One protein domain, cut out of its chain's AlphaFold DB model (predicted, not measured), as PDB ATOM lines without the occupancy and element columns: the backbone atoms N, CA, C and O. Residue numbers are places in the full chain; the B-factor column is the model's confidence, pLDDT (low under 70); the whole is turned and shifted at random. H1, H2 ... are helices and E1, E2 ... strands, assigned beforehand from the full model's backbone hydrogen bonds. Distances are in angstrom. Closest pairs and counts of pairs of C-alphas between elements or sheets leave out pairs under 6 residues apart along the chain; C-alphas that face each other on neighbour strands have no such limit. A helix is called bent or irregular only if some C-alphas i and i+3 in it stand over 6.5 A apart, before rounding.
ATOM      1  N   PHE A   4      19.689  32.116  -2.871       92.69
ATOM      2  CA  PHE A   4      20.712  31.749  -3.838       92.69
ATOM      3  C   PHE A   4      22.063  31.652  -3.138       92.69
ATOM      4  O   PHE A   4      22.248  32.199  -2.053       92.69
ATOM      5  N   GLU A   5      23.013  30.980  -3.773       89.88
ATOM      6  CA  GLU A   5      24.394  30.938  -3.306       89.88
ATOM      7  C   GLU A   5      25.335  31.403  -4.411       89.88
ATOM      8  O   GLU A   5      25.200  30.993  -5.567       89.88
ATOM      9  N   SER A   6      26.280  32.276  -4.062       91.81
ATOM     10  CA  SER A   6      27.361  32.657  -4.966       91.81
ATOM     11  C   SER A   6      28.570  33.167  -4.202       91.81
ATOM     12  O   SER A   6      28.444  34.012  -3.319       91.81
ATOM     13  N   ALA A   7      29.757  32.681  -4.563       91.69
ATOM     14  CA  ALA A   7      31.038  33.150  -4.049       91.69
ATOM     15  C   ALA A   7      31.141  33.092  -2.509       91.69
ATOM     16  O   ALA A   7      31.782  33.941  -1.876       91.69
ATOM     17  N   GLY A   8      30.508  32.077  -1.912       89.31
ATOM     18  CA  GLY A   8      30.418  31.885  -0.465       89.31
ATOM     19  C   GLY A   8      29.463  32.842   0.255       89.31
ATOM     20  O   GLY A   8      29.617  33.012   1.457       89.31
ATOM     21  N   LEU A   9      28.537  33.493  -0.458       92.19
ATOM     22  CA  LEU A   9      27.445  34.276   0.123       92.19
ATOM     23  C   LEU A   9      26.108  33.555  -0.070       92.19
ATOM     24  O   LEU A   9      25.792  33.131  -1.186       92.19
ATOM     25  N   LEU A  10      25.298  33.508   0.986       92.88
ATOM     26  CA  LEU A  10      23.865  33.242   0.915       92.88
ATOM     27  C   LEU A  10      23.124  34.541   0.597       92.88
ATOM     28  O   LEU A  10      23.210  35.520   1.337       92.88
ATOM     29  N   ILE A  11      22.385  34.547  -0.509       95.19
ATOM     30  CA  ILE A  11      21.733  35.736  -1.056       95.19
ATOM     31  C   ILE A  11      20.217  35.536  -1.014       95.19
ATOM     32  O   ILE A  11      19.690  34.676  -1.718       95.19
ATOM     33  N   GLU A  12      19.503  36.334  -0.223       96.19
ATOM     34  CA  GLU A  12      18.038  36.401  -0.261       96.19
ATOM     35  C   GLU A  12      17.605  37.501  -1.240       96.19
ATOM     36  O   GLU A  12      18.052  38.636  -1.125       96.19
ATOM     37  N   SER A  13      16.764  37.191  -2.232       96.69
ATOM     38  CA  SER A  13      16.461  38.154  -3.306       96.69
ATOM     39  C   SER A  13      14.993  38.167  -3.721       96.69
ATOM     40  O   SER A  13      14.416  37.118  -4.005       96.69
ATOM     41  N   GLU A  14      14.399  39.358  -3.815       97.06
ATOM     42  CA  GLU A  14      13.074  39.573  -4.426       97.06
ATOM     43  C   GLU A  14      13.094  39.403  -5.951       97.06
ATOM     44  O   GLU A  14      12.070  39.102  -6.563       97.06
ATOM     45  N   ILE A  15      14.268  39.570  -6.561       95.94
ATOM     46  CA  ILE A  15      14.493  39.446  -8.000       95.94
ATOM     47  C   ILE A  15      15.097  38.064  -8.281       95.94
ATOM     48  O   ILE A  15      16.015  37.629  -7.584       95.94
ATOM     49  N   ASP A  16      14.599  37.349  -9.293       94.19
ATOM     50  CA  ASP A  16      15.225  36.089  -9.716       94.19
ATOM     51  C   ASP A  16      16.653  36.354 -10.222       94.19
ATOM     52  O   ASP A  16      16.906  37.372 -10.868       94.19
ATOM     53  N   LEU A  17      17.592  35.450  -9.932       92.31
ATOM     54  CA  LEU A  17      19.008  35.598 -10.288       92.31
ATOM     55  C   LEU A  17      19.435  34.485 -11.264       92.31
ATOM     56  O   LEU A  17      20.024  33.482 -10.843       92.31
ATOM     57  N   PRO A  18      19.141  34.622 -12.574       86.81
ATOM     58  CA  PRO A  18      19.373  33.569 -13.549       86.81
ATOM     59  C   PRO A  18      20.834  33.135 -13.631       86.81
ATOM     60  O   PRO A  18      21.748  33.924 -13.890       86.81
ATOM     61  N   GLY A  19      21.033  31.829 -13.495       81.38
ATOM     62  CA  GLY A  19      22.344  31.197 -13.526       81.38
ATOM     63  C   GLY A  19      22.899  30.880 -12.146       81.38
ATOM     64  O   GLY A  19      23.729  29.985 -12.083       81.38
ATOM     65  N   LEU A  20      22.429  31.524 -11.071       87.31
ATOM     66  CA  LEU A  20      22.774  31.124  -9.706       87.31
ATOM     67  C   LEU A  20      21.929  29.928  -9.257       87.31
ATOM     68  O   LEU A  20      20.734  29.837  -9.552       87.31
ATOM     69  N   GLN A  21      22.544  29.019  -8.504       83.00
ATOM     70  CA  GLN A  21      21.833  27.904  -7.890       83.00
ATOM     71  C   GLN A  21      20.921  28.387  -6.756       83.00
ATOM     72  O   GLN A  21      21.352  29.079  -5.834       83.00
ATOM     73  N   LYS A  22      19.649  27.972  -6.809       88.06
ATOM     74  CA  LYS A  22      18.693  28.144  -5.708       88.06
ATOM     75  C   LYS A  22      18.995  27.130  -4.611       88.06
ATOM     76  O   LYS A  22      19.169  25.943  -4.897       88.06
ATOM     77  N   LYS A  23      18.997  27.580  -3.360       85.25
ATOM     78  CA  LYS A  23      19.146  26.729  -2.178       85.25
ATOM     79  C   LYS A  23      17.833  26.702  -1.384       85.25
ATOM     80  O   LYS A  23      17.115  27.704  -1.346       85.25
ATOM     81  N   PRO A  24      17.482  25.566  -0.754       83.50
ATOM     82  CA  PRO A  24      16.397  25.532   0.217       83.50
ATOM     83  C   PRO A  24      16.664  26.545   1.331       83.50
ATOM     84  O   PRO A  24      17.802  26.695   1.775       83.50
ATOM     85  N   ARG A  25      15.617  27.226   1.799       79.56
ATOM     86  CA  ARG A  25      15.748  28.157   2.919       79.56
ATOM     87  C   ARG A  25      16.096  27.372   4.187       79.56
ATOM     88  O   ARG A  25      15.288  26.571   4.653       79.56
ATOM     89  N   GLY A  26      17.305  27.579   4.699       76.75
ATOM     90  CA  GLY A  26      17.767  27.022   5.971       76.75
ATOM     91  C   GLY A  26      17.428  27.921   7.165       76.75
ATOM     92  O   GLY A  26      16.676  28.886   7.043       76.75
ATOM     93  N   SER A  27      18.014  27.605   8.320       75.62
ATOM     94  CA  SER A  27      17.942  28.407   9.552       75.62
ATOM     95  C   SER A  27      19.010  29.506   9.642       75.62
ATOM     96  O   SER A  27      18.946  30.343  10.539       75.62
ATOM     97  N   VAL A  28      19.998  29.494   8.743       80.81
ATOM     98  CA  VAL A  28      21.078  30.490   8.688       80.81
ATOM     99  C   VAL A  28      20.561  31.762   8.014       80.81
ATOM    100  O   VAL A  28      19.834  31.687   7.022       80.81
ATOM    101  N   ALA A  29      20.916  32.921   8.570       87.25
ATOM    102  CA  ALA A  29      20.593  34.218   7.981       87.25
ATOM    103  C   ALA A  29      21.337  34.419   6.649       87.25
ATOM    104  O   ALA A  29      22.427  33.884   6.460       87.25
ATOM    105  N   ALA A  30      20.746  35.183   5.730       91.75
ATOM    106  CA  ALA A  30      21.413  35.542   4.482       91.75
ATOM    107  C   ALA A  30      22.554  36.544   4.741       91.75
ATOM    108  O   ALA A  30      22.420  37.441   5.572       91.75
ATOM    109  N   ASP A  31      23.652  36.415   3.997       94.12
ATOM    110  CA  ASP A  31      24.800  37.333   4.047       94.12
ATOM    111  C   ASP A  31      24.557  38.619   3.240       94.12
ATOM    112  O   ASP A  31      25.246  39.636   3.403       94.12
ATOM    113  N   LEU A  32      23.617  38.546   2.299       95.69
ATOM    114  CA  LEU A  32      23.240  39.622   1.398       95.69
ATOM    115  C   LEU A  32      21.752  39.528   1.077       95.69
ATOM    116  O   LEU A  32      21.232  38.456   0.770       95.69
ATOM    117  N   GLU A  33      21.085  40.673   1.082       97.06
ATOM    118  CA  GLU A  33      19.698  40.784   0.656       97.06
ATOM    119  C   GLU A  33      19.584  41.684  -0.574       97.06
ATOM    120  O   GLU A  33      20.308  42.671  -0.688       97.06
ATOM    121  N   ILE A  34      18.668  41.364  -1.483       97.94
ATOM    122  CA  ILE A  34      18.342  42.175  -2.660       97.94
ATOM    123  C   ILE A  34      16.847  42.473  -2.628       97.94
ATOM    124  O   ILE A  34      16.022  41.555  -2.671       97.94
ATOM    125  N   ARG A  35      16.504  43.759  -2.569       97.44
ATOM    126  CA  ARG A  35      15.126  44.237  -2.427       97.44
ATOM    127  C   ARG A  35      14.792  45.263  -3.501       97.44
ATOM    128  O   ARG A  35      15.635  46.083  -3.864       97.44
ATOM    129  N   LEU A  36      13.555  45.236  -3.981       97.12
ATOM    130  CA  LEU A  36      12.996  46.310  -4.791       97.12
ATOM    131  C   LEU A  36      12.597  47.477  -3.882       97.12
ATOM    132  O   LEU A  36      12.043  47.281  -2.799       97.12
ATOM    133  N   GLY A  37      12.862  48.705  -4.316       95.94
ATOM    134  CA  GLY A  37      12.486  49.893  -3.555       95.94
ATOM    135  C   GLY A  37      13.069  51.174  -4.129       95.94
ATOM    136  O   GLY A  37      13.853  51.133  -5.070       95.94
ATOM    137  N   ALA A  38      12.684  52.310  -3.549       93.62
ATOM    138  CA  ALA A  38      13.304  53.591  -3.868       93.62
ATOM    139  C   ALA A  38      14.736  53.615  -3.316       93.62
ATOM    140  O   ALA A  38      14.946  53.380  -2.119       93.62
ATOM    141  N   ALA A  39      15.714  53.867  -4.184       88.38
ATOM    142  CA  ALA A  39      17.093  54.044  -3.777       88.38
ATOM    143  C   ALA A  39      17.245  55.426  -3.112       88.38
ATOM    144  O   ALA A  39      16.570  56.379  -3.500       88.38
ATOM    145  N   PRO A  40      18.119  55.569  -2.102       86.38
ATOM    146  CA  PRO A  40      18.430  56.877  -1.542       86.38
ATOM    147  C   PRO A  40      18.974  57.828  -2.610       86.38
ATOM    148  O   PRO A  40      19.749  57.410  -3.478       86.38
ATOM    149  N   ASP A  41      18.603  59.105  -2.500       78.75
ATOM    150  CA  ASP A  41      19.083  60.160  -3.390       78.75
ATOM    151  C   ASP A  41      20.613  60.215  -3.404       78.75
ATOM    152  O   ASP A  41      21.273  60.234  -2.365       78.75
ATOM    153  N   VAL A  42      21.175  60.292  -4.608       69.00
ATOM    154  CA  VAL A  42      22.621  60.420  -4.798       69.00
ATOM    155  C   VAL A  42      23.011  61.889  -4.698       69.00
ATOM    156  O   VAL A  42      22.345  62.756  -5.275       69.00
ATOM    157  N   ALA A  43      24.116  62.192  -4.019       56.31
ATOM    158  CA  ALA A  43      24.657  63.541  -3.932       56.31
ATOM    159  C   ALA A  43      25.209  64.032  -5.294       56.31
ATOM    160  O   ALA A  43      26.401  64.082  -5.548       56.31
ATOM    161  N   LYS A  44      24.310  64.498  -6.166       52.22
ATOM    162  CA  LYS A  44      24.548  65.426  -7.292       52.22
ATOM    163  C   LYS A  44      25.508  65.030  -8.437       52.22
ATOM    164  O   LYS A  44      25.609  65.854  -9.346       52.22
ATOM    165  N   SER A  45      26.155  63.856  -8.498       54.75
ATOM    166  CA  SER A  45      27.204  63.632  -9.527       54.75
ATOM    167  C   SER A  45      27.066  62.441 -10.487       54.75
ATOM    168  O   SER A  45      27.783  62.409 -11.490       54.75
ATOM    169  N   LEU A  46      26.121  61.515 -10.289       61.84
ATOM    170  CA  LEU A  46      25.868  60.463 -11.284       61.84
ATOM    171  C   LEU A  46      25.412  61.067 -12.618       61.84
ATOM    172  O   LEU A  46      24.275  61.533 -12.749       61.84
ATOM    173  N   GLY A  47      26.305  61.014 -13.610       54.41
ATOM    174  CA  GLY A  47      26.025  61.399 -14.988       54.41
ATOM    175  C   GLY A  47      24.710  60.794 -15.489       54.41
ATOM    176  O   GLY A  47      24.323  59.682 -15.130       54.41
ATOM    177  N   SER A  48      23.987  61.566 -16.295       54.34
ATOM    178  CA  SER A  48      22.649  61.223 -16.782       54.34
ATOM    179  C   SER A  48      22.645  60.347 -18.040       54.34
ATOM    180  O   SER A  48      21.576  60.119 -18.592       54.34
ATOM    181  N   VAL A  49      23.811  59.903 -18.521       51.34
ATOM    182  CA  VAL A  49      23.961  59.156 -19.780       51.34
ATOM    183  C   VAL A  49      24.871  57.951 -19.554       51.34
ATOM    184  O   VAL A  49      25.968  58.107 -19.010       51.34
ATOM    185  N   GLY A  50      24.442  56.769 -20.001       59.59
ATOM    186  CA  GLY A  50      25.180  55.517 -19.869       59.59
ATOM    187  C   GLY A  50      25.218  54.942 -18.450       59.59
ATOM    188  O   GLY A  50      24.442  55.306 -17.565       59.59
ATOM    189  N   THR A  51      26.137  53.998 -18.235       71.81
ATOM    190  CA  THR A  51      26.365  53.395 -16.917       71.81
ATOM    191  C   THR A  51      27.287  54.280 -16.086       71.81
ATOM    192  O   THR A  51      28.462  54.442 -16.419       71.81
ATOM    193  N   GLY A  52      26.763  54.821 -14.991       84.81
ATOM    194  CA  GLY A  52      27.510  55.618 -14.019       84.81
ATOM    195  C   GLY A  52      27.615  54.903 -12.677       84.81
ATOM    196  O   GLY A  52      26.747  54.104 -12.324       84.81
ATOM    197  N   TRP A  53      28.660  55.201 -11.910       89.50
ATOM    198  CA  TRP A  53      28.761  54.767 -10.520       89.50
ATOM    199  C   TRP A  53      29.315  55.885  -9.637       89.50
ATOM    200  O   TRP A  53      30.052  56.748 -10.113       89.50
ATOM    201  N   GLU A  54      28.942  55.862  -8.363       89.56
ATOM    202  CA  GLU A  54      29.399  56.795  -7.336       89.56
ATOM    203  C   GLU A  54      29.678  56.023  -6.044       89.56
ATOM    204  O   GLU A  54      28.988  55.047  -5.743       89.56
ATOM    205  N   TYR A  55      30.711  56.434  -5.306       89.19
ATOM    206  CA  TYR A  55      31.084  55.867  -4.013       89.19
ATOM    207  C   TYR A  55      31.477  56.998  -3.067       89.19
ATOM    208  O   TYR A  55      32.375  57.778  -3.387       89.19
ATOM    209  N   ASP A  56      30.823  57.076  -1.912       87.50
ATOM    210  CA  ASP A  56      31.038  58.146  -0.928       87.50
ATOM    211  C   ASP A  56      31.960  57.741   0.240       87.50
ATOM    212  O   ASP A  56      32.204  58.537   1.145       87.50
ATOM    213  N   GLY A  57      32.499  56.518   0.216       86.00
ATOM    214  CA  GLY A  57      33.278  55.934   1.313       86.00
ATOM    215  C   GLY A  57      32.527  54.852   2.095       86.00
ATOM    216  O   GLY A  57      33.164  53.984   2.691       86.00
ATOM    217  N   GLU A  58      31.198  54.817   2.028       88.31
ATOM    218  CA  GLU A  58      30.364  53.827   2.723       88.31
ATOM    219  C   GLU A  58      29.364  53.145   1.785       88.31
ATOM    220  O   GLU A  58      29.136  51.934   1.875       88.31
ATOM    221  N   SER A  59      28.808  53.913   0.854       91.62
ATOM    222  CA  SER A  59      27.719  53.515  -0.020       91.62
ATOM    223  C   SER A  59      28.111  53.641  -1.481       91.62
ATOM    224  O   SER A  59      28.802  54.575  -1.889       91.62
ATOM    225  N   VAL A  60      27.671  52.672  -2.281       93.31
ATOM    226  CA  VAL A  60      27.872  52.637  -3.726       93.31
ATOM    227  C   VAL A  60      26.526  52.762  -4.417       93.31
ATOM    228  O   VAL A  60      25.591  52.014  -4.121       93.31
ATOM    229  N   TRP A  61      26.465  53.652  -5.400       93.62
ATOM    230  CA  TRP A  61      25.364  53.745  -6.345       93.62
ATOM    231  C   TRP A  61      25.852  53.354  -7.727       93.62
ATOM    232  O   TRP A  61      26.898  53.813  -8.177       93.62
ATOM    233  N   VAL A  62      25.070  52.541  -8.425       93.69
ATOM    234  CA  VAL A  62      25.284  52.221  -9.835       93.69
ATOM    235  C   VAL A  62      24.011  52.554 -10.583       93.69
ATOM    236  O   VAL A  62      22.962  51.972 -10.317       93.69
ATOM    237  N   ARG A  63      24.099  53.482 -11.530       92.50
ATOM    238  CA  ARG A  63      23.011  53.799 -12.450       92.50
ATOM    239  C   ARG A  63      23.268  53.102 -13.770       92.50
ATOM    240  O   ARG A  63      24.348  53.231 -14.342       92.50
ATOM    241  N   VAL A  64      22.255  52.407 -14.256       90.94
ATOM    242  CA  VAL A  64      22.236  51.804 -15.583       90.94
ATOM    243  C   VAL A  64      21.071  52.416 -16.345       90.94
ATOM    244  O   VAL A  64      19.922  52.313 -15.912       90.94
ATOM    245  N   GLU A  65      21.386  53.062 -17.466       88.38
ATOM    246  CA  GLU A  65      20.395  53.621 -18.388       88.38
ATOM    247  C   GLU A  65      19.355  52.560 -18.778       88.38
ATOM    248  O   GLU A  65      19.688  51.387 -18.954       88.38
ATOM    249  N   ASP A  66      18.085  52.963 -18.824       89.69
ATOM    250  CA  ASP A  66      16.909  52.122 -19.096       89.69
ATOM    251  C   ASP A  66      16.633  50.964 -18.121       89.69
ATOM    252  O   ASP A  66      15.622  50.280 -18.271       89.69
ATOM    253  N   VAL A  67      17.471  50.750 -17.098       93.50
ATOM    254  CA  VAL A  67      17.305  49.658 -16.124       93.50
ATOM    255  C   VAL A  67      16.969  50.190 -14.741       93.50
ATOM    256  O   VAL A  67      15.977  49.762 -14.157       93.50
ATOM    257  N   GLY A  68      17.744  51.136 -14.207       93.44
ATOM    258  CA  GLY A  68      17.519  51.640 -12.853       93.44
ATOM    259  C   GLY A  68      18.776  51.988 -12.065       93.44
ATOM    260  O   GLY A  68      19.879  52.092 -12.609       93.44
ATOM    261  N   VAL A  69      18.583  52.173 -10.761       94.62
ATOM    262  CA  VAL A  69      19.630  52.467  -9.783       94.62
ATOM    263  C   VAL A  69      19.763  51.298  -8.813       94.62
ATOM    264  O   VAL A  69      18.786  50.819  -8.242       94.62
ATOM    265  N   PHE A  70      20.998  50.858  -8.614       96.38
ATOM    266  CA  PHE A  70      21.386  49.903  -7.588       96.38
ATOM    267  C   PHE A  70      22.116  50.662  -6.493       96.38
ATOM    268  O   PHE A  70      23.081  51.368  -6.783       96.38
ATOM    269  N   HIS A  71      21.682  50.504  -5.251       96.00
ATOM    270  CA  HIS A  71      22.315  51.121  -4.096       96.00
ATOM    271  C   HIS A  71      22.721  50.058  -3.081       96.00
ATOM    272  O   HIS A  71      21.917  49.193  -2.732       96.00
ATOM    273  N   LEU A  72      23.955  50.141  -2.592       95.50
ATOM    274  CA  LEU A  72      24.485  49.276  -1.547       95.50
ATOM    275  C   LEU A  72      25.240  50.115  -0.515       95.50
ATOM    276  O   LEU A  72      26.266  50.699  -0.848       95.50
ATOM    277  N   ALA A  73      24.771  50.109   0.733       91.75
ATOM    278  CA  ALA A  73      25.440  50.743   1.869       91.75
ATOM    279  C   ALA A  73      26.111  49.683   2.754       91.75
ATOM    280  O   ALA A  73      25.431  48.816   3.316       91.75
ATOM    281  N   GLY A  74      27.441  49.729   2.874       88.94
ATOM    282  CA  GLY A  74      28.225  48.777   3.668       88.94
ATOM    283  C   GLY A  74      27.873  47.303   3.398       88.94
ATOM    284  O   GLY A  74      27.922  46.816   2.267       88.94
ATOM    285  N   HIS A  75      27.499  46.581   4.460       91.50
ATOM    286  CA  HIS A  75      27.047  45.182   4.403       91.50
ATOM    287  C   HIS A  75      25.518  45.027   4.357       91.50
ATOM    288  O   HIS A  75      25.013  43.915   4.505       91.50
ATOM    289  N   GLY A  76      24.786  46.126   4.172       92.94
ATOM    290  CA  GLY A  76      23.331  46.139   4.129       92.94
ATOM    291  C   GLY A  76      22.733  45.483   2.874       92.94
ATOM    292  O   GLY A  76      23.445  44.851   2.082       92.94
ATOM    293  N   PRO A  77      21.408  45.626   2.688       95.75
ATOM    294  CA  PRO A  77      20.731  45.154   1.491       95.75
ATOM    295  C   PRO A  77      21.151  45.968   0.260       95.75
ATOM    296  O   PRO A  77      21.415  47.169   0.348       95.75
ATOM    297  N   ILE A  78      21.128  45.322  -0.903       97.69
ATOM    298  CA  ILE A  78      21.090  46.004  -2.195       97.69
ATOM    299  C   ILE A  78      19.651  46.455  -2.435       97.69
ATOM    300  O   ILE A  78      18.737  45.628  -2.488       97.69
ATOM    301  N   ILE A  79      19.463  47.758  -2.616       97.94
ATOM    302  CA  ILE A  79      18.192  48.343  -3.037       97.94
ATOM    303  C   ILE A  79      18.221  48.539  -4.548       97.94
ATOM    304  O   ILE A  79      19.161  49.125  -5.086       97.94
ATOM    305  N   VAL A  80      17.193  48.029  -5.224       97.88
ATOM    306  CA  VAL A  80      17.023  48.125  -6.673       97.88
ATOM    307  C   VAL A  80      15.817  49.001  -6.972       97.88
ATOM    308  O   VAL A  80      14.671  48.584  -6.792       97.88
ATOM    309  N   GLU A  81      16.088  50.201  -7.471       96.69
ATOM    310  CA  GLU A  81      15.076  51.101  -8.007       96.69
ATOM    311  C   GLU A  81      15.016  50.925  -9.521       96.69
ATOM    312  O   GLU A  81      15.937  51.315 -10.238       96.69
ATOM    313  N   LEU A  82      13.947  50.304 -10.018       96.31
ATOM    314  CA  LEU A  82      13.764  50.083 -11.451       96.31
ATOM    315  C   LEU A  82      13.372  51.381 -12.161       96.31
ATOM    316  O   LEU A  82      12.538  52.147 -11.680       96.31
ATOM    317  N   SER A  83      13.918  51.579 -13.360       94.06
ATOM    318  CA  SER A  83      13.408  52.593 -14.284       94.06
ATOM    319  C   SER A  83      11.966  52.256 -14.700       94.06
ATOM    320  O   SER A  83      11.612  51.076 -14.739       94.06
ATOM    321  N   PRO A  84      11.129  53.240 -15.087       92.94
ATOM    322  CA  PRO A  84       9.715  53.002 -15.404       92.94
ATOM    323  C   PRO A  84       9.448  51.950 -16.494       92.94
ATOM    324  O   PRO A  84       8.395  51.317 -16.494       92.94
ATOM    325  N   SER A  85      10.379  51.774 -17.434       91.81
ATOM    326  CA  SER A  85      10.297  50.801 -18.530       91.81
ATOM    327  C   SER A  85      10.967  49.458 -18.229       91.81
ATOM    328  O   SER A  85      10.871  48.548 -19.051       91.81
ATOM    329  N   ALA A  86      11.663  49.331 -17.097       95.12
ATOM    330  CA  ALA A  86      12.471  48.165 -16.773       95.12
ATOM    331  C   ALA A  86      11.676  47.100 -16.017       95.12
ATOM    332  O   ALA A  86      10.791  47.388 -15.210       95.12
ATOM    333  N   THR A  87      12.055  45.845 -16.221       95.12
ATOM    334  CA  THR A  87      11.556  44.704 -15.456       95.12
ATOM    335  C   THR A  87      12.616  44.204 -14.466       95.12
ATOM    336  O   THR A  87      13.815  44.413 -14.671       95.12
ATOM    337  N   PRO A  88      12.229  43.451 -13.417       95.00
ATOM    338  CA  PRO A  88      13.191  42.760 -12.554       95.00
ATOM    339  C   PRO A  88      14.188  41.873 -13.323       95.00
ATOM    340  O   PRO A  88      15.340  41.724 -12.918       95.00
ATOM    341  N   ALA A  89      13.768  41.301 -14.455       91.50
ATOM    342  CA  ALA A  89      14.636  40.482 -15.293       91.50
ATOM    343  C   ALA A  89      15.759  41.305 -15.948       91.50
ATOM    344  O   ALA A  89      16.878  40.801 -16.059       91.50
ATOM    345  N   ASP A  90      15.503  42.565 -16.311       92.75
ATOM    346  CA  ASP A  90      16.516  43.465 -16.879       92.75
ATOM    347  C   ASP A  90      17.591  43.811 -15.839       92.75
ATOM    348  O   ASP A  90      18.788  43.794 -16.132       92.75
ATOM    349  N   ALA A  91      17.179  44.012 -14.583       95.06
ATOM    350  CA  ALA A  91      18.091  44.238 -13.465       95.06
ATOM    351  C   ALA A  91      18.936  42.999 -13.116       95.06
ATOM    352  O   ALA A  91      20.099  43.133 -12.725       95.06
ATOM    353  N   SER A  92      18.392  41.787 -13.293       94.00
ATOM    354  CA  SER A  92      19.056  40.532 -12.905       94.00
ATOM    355  C   SER A  92      20.437  40.332 -13.544       94.00
ATOM    356  O   SER A  92      21.349  39.807 -12.900       94.00
ATOM    357  N   LEU A  93      20.633  40.811 -14.780       88.88
ATOM    358  CA  LEU A  93      21.919  40.739 -15.479       88.88
ATOM    359  C   LEU A  93      23.010  41.521 -14.737       88.88
ATOM    360  O   LEU A  93      24.129  41.028 -14.577       88.88
ATOM    361  N   TYR A  94      22.676  42.724 -14.275       93.25
ATOM    362  CA  TYR A  94      23.591  43.597 -13.541       93.25
ATOM    363  C   TYR A  94      23.786  43.111 -12.108       93.25
ATOM    364  O   TYR A  94      24.914  43.140 -11.615       93.25
ATOM    365  N   LEU A  95      22.728  42.582 -11.480       95.38
ATOM    366  CA  LEU A  95      22.788  41.974 -10.149       95.38
ATOM    367  C   LEU A  95      23.783  40.822 -10.098       95.38
ATOM    368  O   LEU A  95      24.696  40.837  -9.282       95.38
ATOM    369  N   VAL A  96      23.651  39.852 -11.005       91.69
ATOM    370  CA  VAL A  96      24.543  38.687 -11.060       91.69
ATOM    371  C   VAL A  96      25.936  39.075 -11.578       91.69
ATOM    372  O   VAL A  96      26.912  38.394 -11.290       91.69
ATOM    373  N   GLY A  97      26.075  40.156 -12.341       89.69
ATOM    374  CA  GLY A  97      27.365  40.658 -12.811       89.69
ATOM    375  C   GLY A  97      27.983  41.685 -11.860       89.69
ATOM    376  O   GLY A  97      28.482  41.366 -10.780       89.69
ATOM    377  N   THR A  98      27.965  42.936 -12.311       91.50
ATOM    378  CA  THR A  98      28.638  44.082 -11.693       91.50
ATOM    379  C   THR A  98      28.280  44.281 -10.224       91.50
ATOM    380  O   THR A  98      29.178  44.470  -9.407       91.50
ATOM    381  N   ILE A  99      26.994  44.231  -9.865       95.31
ATOM    382  CA  ILE A  99      26.548  44.604  -8.516       95.31
ATOM    383  C   ILE A  99      26.977  43.562  -7.481       95.31
ATOM    384  O   ILE A  99      27.480  43.933  -6.424       95.31
ATOM    385  N   LEU A 100      26.874  42.265  -7.789       94.69
ATOM    386  CA  LEU A 100      27.424  41.223  -6.920       94.69
ATOM    387  C   LEU A 100      28.953  41.329  -6.815       94.69
ATOM    388  O   LEU A 100      29.495  41.156  -5.727       94.69
ATOM    389  N   GLY A 101      29.650  41.686  -7.899       94.06
ATOM    390  CA  GLY A 101      31.084  41.990  -7.852       94.06
ATOM    391  C   GLY A 101      31.420  43.108  -6.856       94.06
ATOM    392  O   GLY A 101      32.313  42.950  -6.024       94.06
ATOM    393  N   ILE A 102      30.661  44.205  -6.880       94.38
ATOM    394  CA  ILE A 102      30.794  45.314  -5.920       94.38
ATOM    395  C   ILE A 102      30.496  44.835  -4.494       94.38
ATOM    396  O   ILE A 102      31.277  45.100  -3.582       94.38
ATOM    397  N   ALA A 103      29.416  44.075  -4.295       95.75
ATOM    398  CA  ALA A 103      29.035  43.566  -2.979       95.75
ATOM    399  C   ALA A 103      30.094  42.641  -2.360       95.75
ATOM    400  O   ALA A 103      30.288  42.660  -1.141       95.75
ATOM    401  N   LEU A 104      30.789  41.858  -3.191       94.62
ATOM    402  CA  LEU A 104      31.932  41.034  -2.799       94.62
ATOM    403  C   LEU A 104      33.144  41.901  -2.426       94.62
ATOM    404  O   LEU A 104      33.771  41.648  -1.397       94.62
ATOM    405  N   HIS A 105      33.437  42.948  -3.201       92.62
ATOM    406  CA  HIS A 105      34.501  43.903  -2.881       92.62
ATOM    407  C   HIS A 105      34.278  44.616  -1.545       92.62
ATOM    408  O   HIS A 105      35.189  44.663  -0.720       92.62
ATOM    409  N   MET A 106      33.057  45.082  -1.282       91.88
ATOM    410  CA  MET A 106      32.684  45.689   0.004       91.88
ATOM    411  C   MET A 106      32.746  44.693   1.175       91.88
ATOM    412  O   MET A 106      32.779  45.088   2.334       91.88
ATOM    413  N   ARG A 107      32.807  43.389   0.882       92.69
ATOM    414  CA  ARG A 107      33.007  42.291   1.839       92.69
ATOM    415  C   ARG A 107      34.454  41.782   1.867       92.69
ATOM    416  O   ARG A 107      34.690  40.630   2.213       92.69
ATOM    417  N   ASN A 108      35.421  42.637   1.522       91.44
ATOM    418  CA  ASN A 108      36.863  42.354   1.542       91.44
ATOM    419  C   ASN A 108      37.310  41.189   0.641       91.44
ATOM    420  O   ASN A 108      38.373  40.605   0.859       91.44
ATOM    421  N   LYS A 109      36.533  40.856  -0.397       94.19
ATOM    422  CA  LYS A 109      36.952  39.902  -1.430       94.19
ATOM    423  C   LYS A 109      37.535  40.643  -2.628       94.19
ATOM    424  O   LYS A 109      37.051  41.698  -3.029       94.19
TER     425      LYS A 109
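Overview. This is residues 4 to 109 of the 220 residues of an uncharacterized protein of Jannaschia sp. EhC01 (UniProt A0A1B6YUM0). One twisted sheet of eight strands curls round a single kinked helix, H1, which packs mainly on E6, E7 and E8. The meander E5 E6 E7 E8 makes one end of the sheet and the strands E1, E2 and E3 the other, with E4 joining them between E2 and E8. The printed part has 106 residues, with E1 to E8 along the chain and then H1; the sheet runs E3 E1 E2 E4 E8 E7 E6 E5, mixed, and the class is mixed, helices and strands. The whole is compact, with a radius of gyration of the C-alphas of 13.4 A, and spans 41 by 31 by 20 A.

Arrangement. E4, residues 32 to 36, is an inner strand, parallel to E8, residues 78 to 82, at 21 degrees, with N 78 and O 33 2.8 A apart. E4 is also parallel to E2, residues 9 to 13, at 17 degrees, with N 34 and O 12 2.8 A apart. The pairing is staggered: E4 pairs with E2 over residues 32 to 34 and with E8 over residues 34 to 36. E1, residues 4 to 6, forms an antiparallel hairpin with E2, N 4 and O 11 being 2.8 A apart. The edge strand E3, residues 21 to 23, and E1 meet only at a point, where C-alphas 22 and 4 face each other at 4.5 A. On from E8, the meander, each strand the antiparallel neighbour of the one before, holds E7, residues 68 to 73, E6, residues 59 to 64, and the edge strand E5, residues 52 to 55. Its pairs include N 71 and O 79 at 2.9 A, N 62 and O 70 at 2.8 A, and N 54 and O 61 at 2.9 A. H1, residues 88 to 105, is on the sheet; its closest C-alphas to E7 are those of Ala 103 and Leu 72, 7.4 A apart. In H1, 10 of 14 O i to N i+4 pairs are within hydrogen-bond range.

Along the chain. E1 begins at C-alpha 4, (20.712, 31.749, -3.838). E6 is 16.6 A long and E7 16.7 A; E4 is 13.7 A, E8 12.5 A and E2 12.1 A. H1 is 23.4 A long and ends at C-alpha 105, (34.501, 43.903, -2.881). It has a kink of 51 degrees near residue 95 and is only just irregular, with C-alphas 96 and 99 6.7 A apart.

Size, cuts and confidence. The two C-alphas farthest apart, those of Ser 27 and Val 49, are 42.9 A apart. The printed part has no cut. The link from E4 to E5, residues 37 to 51, is long. Mean pLDDT of the printed part is 88.6, and residues 42 to 50 are under 70.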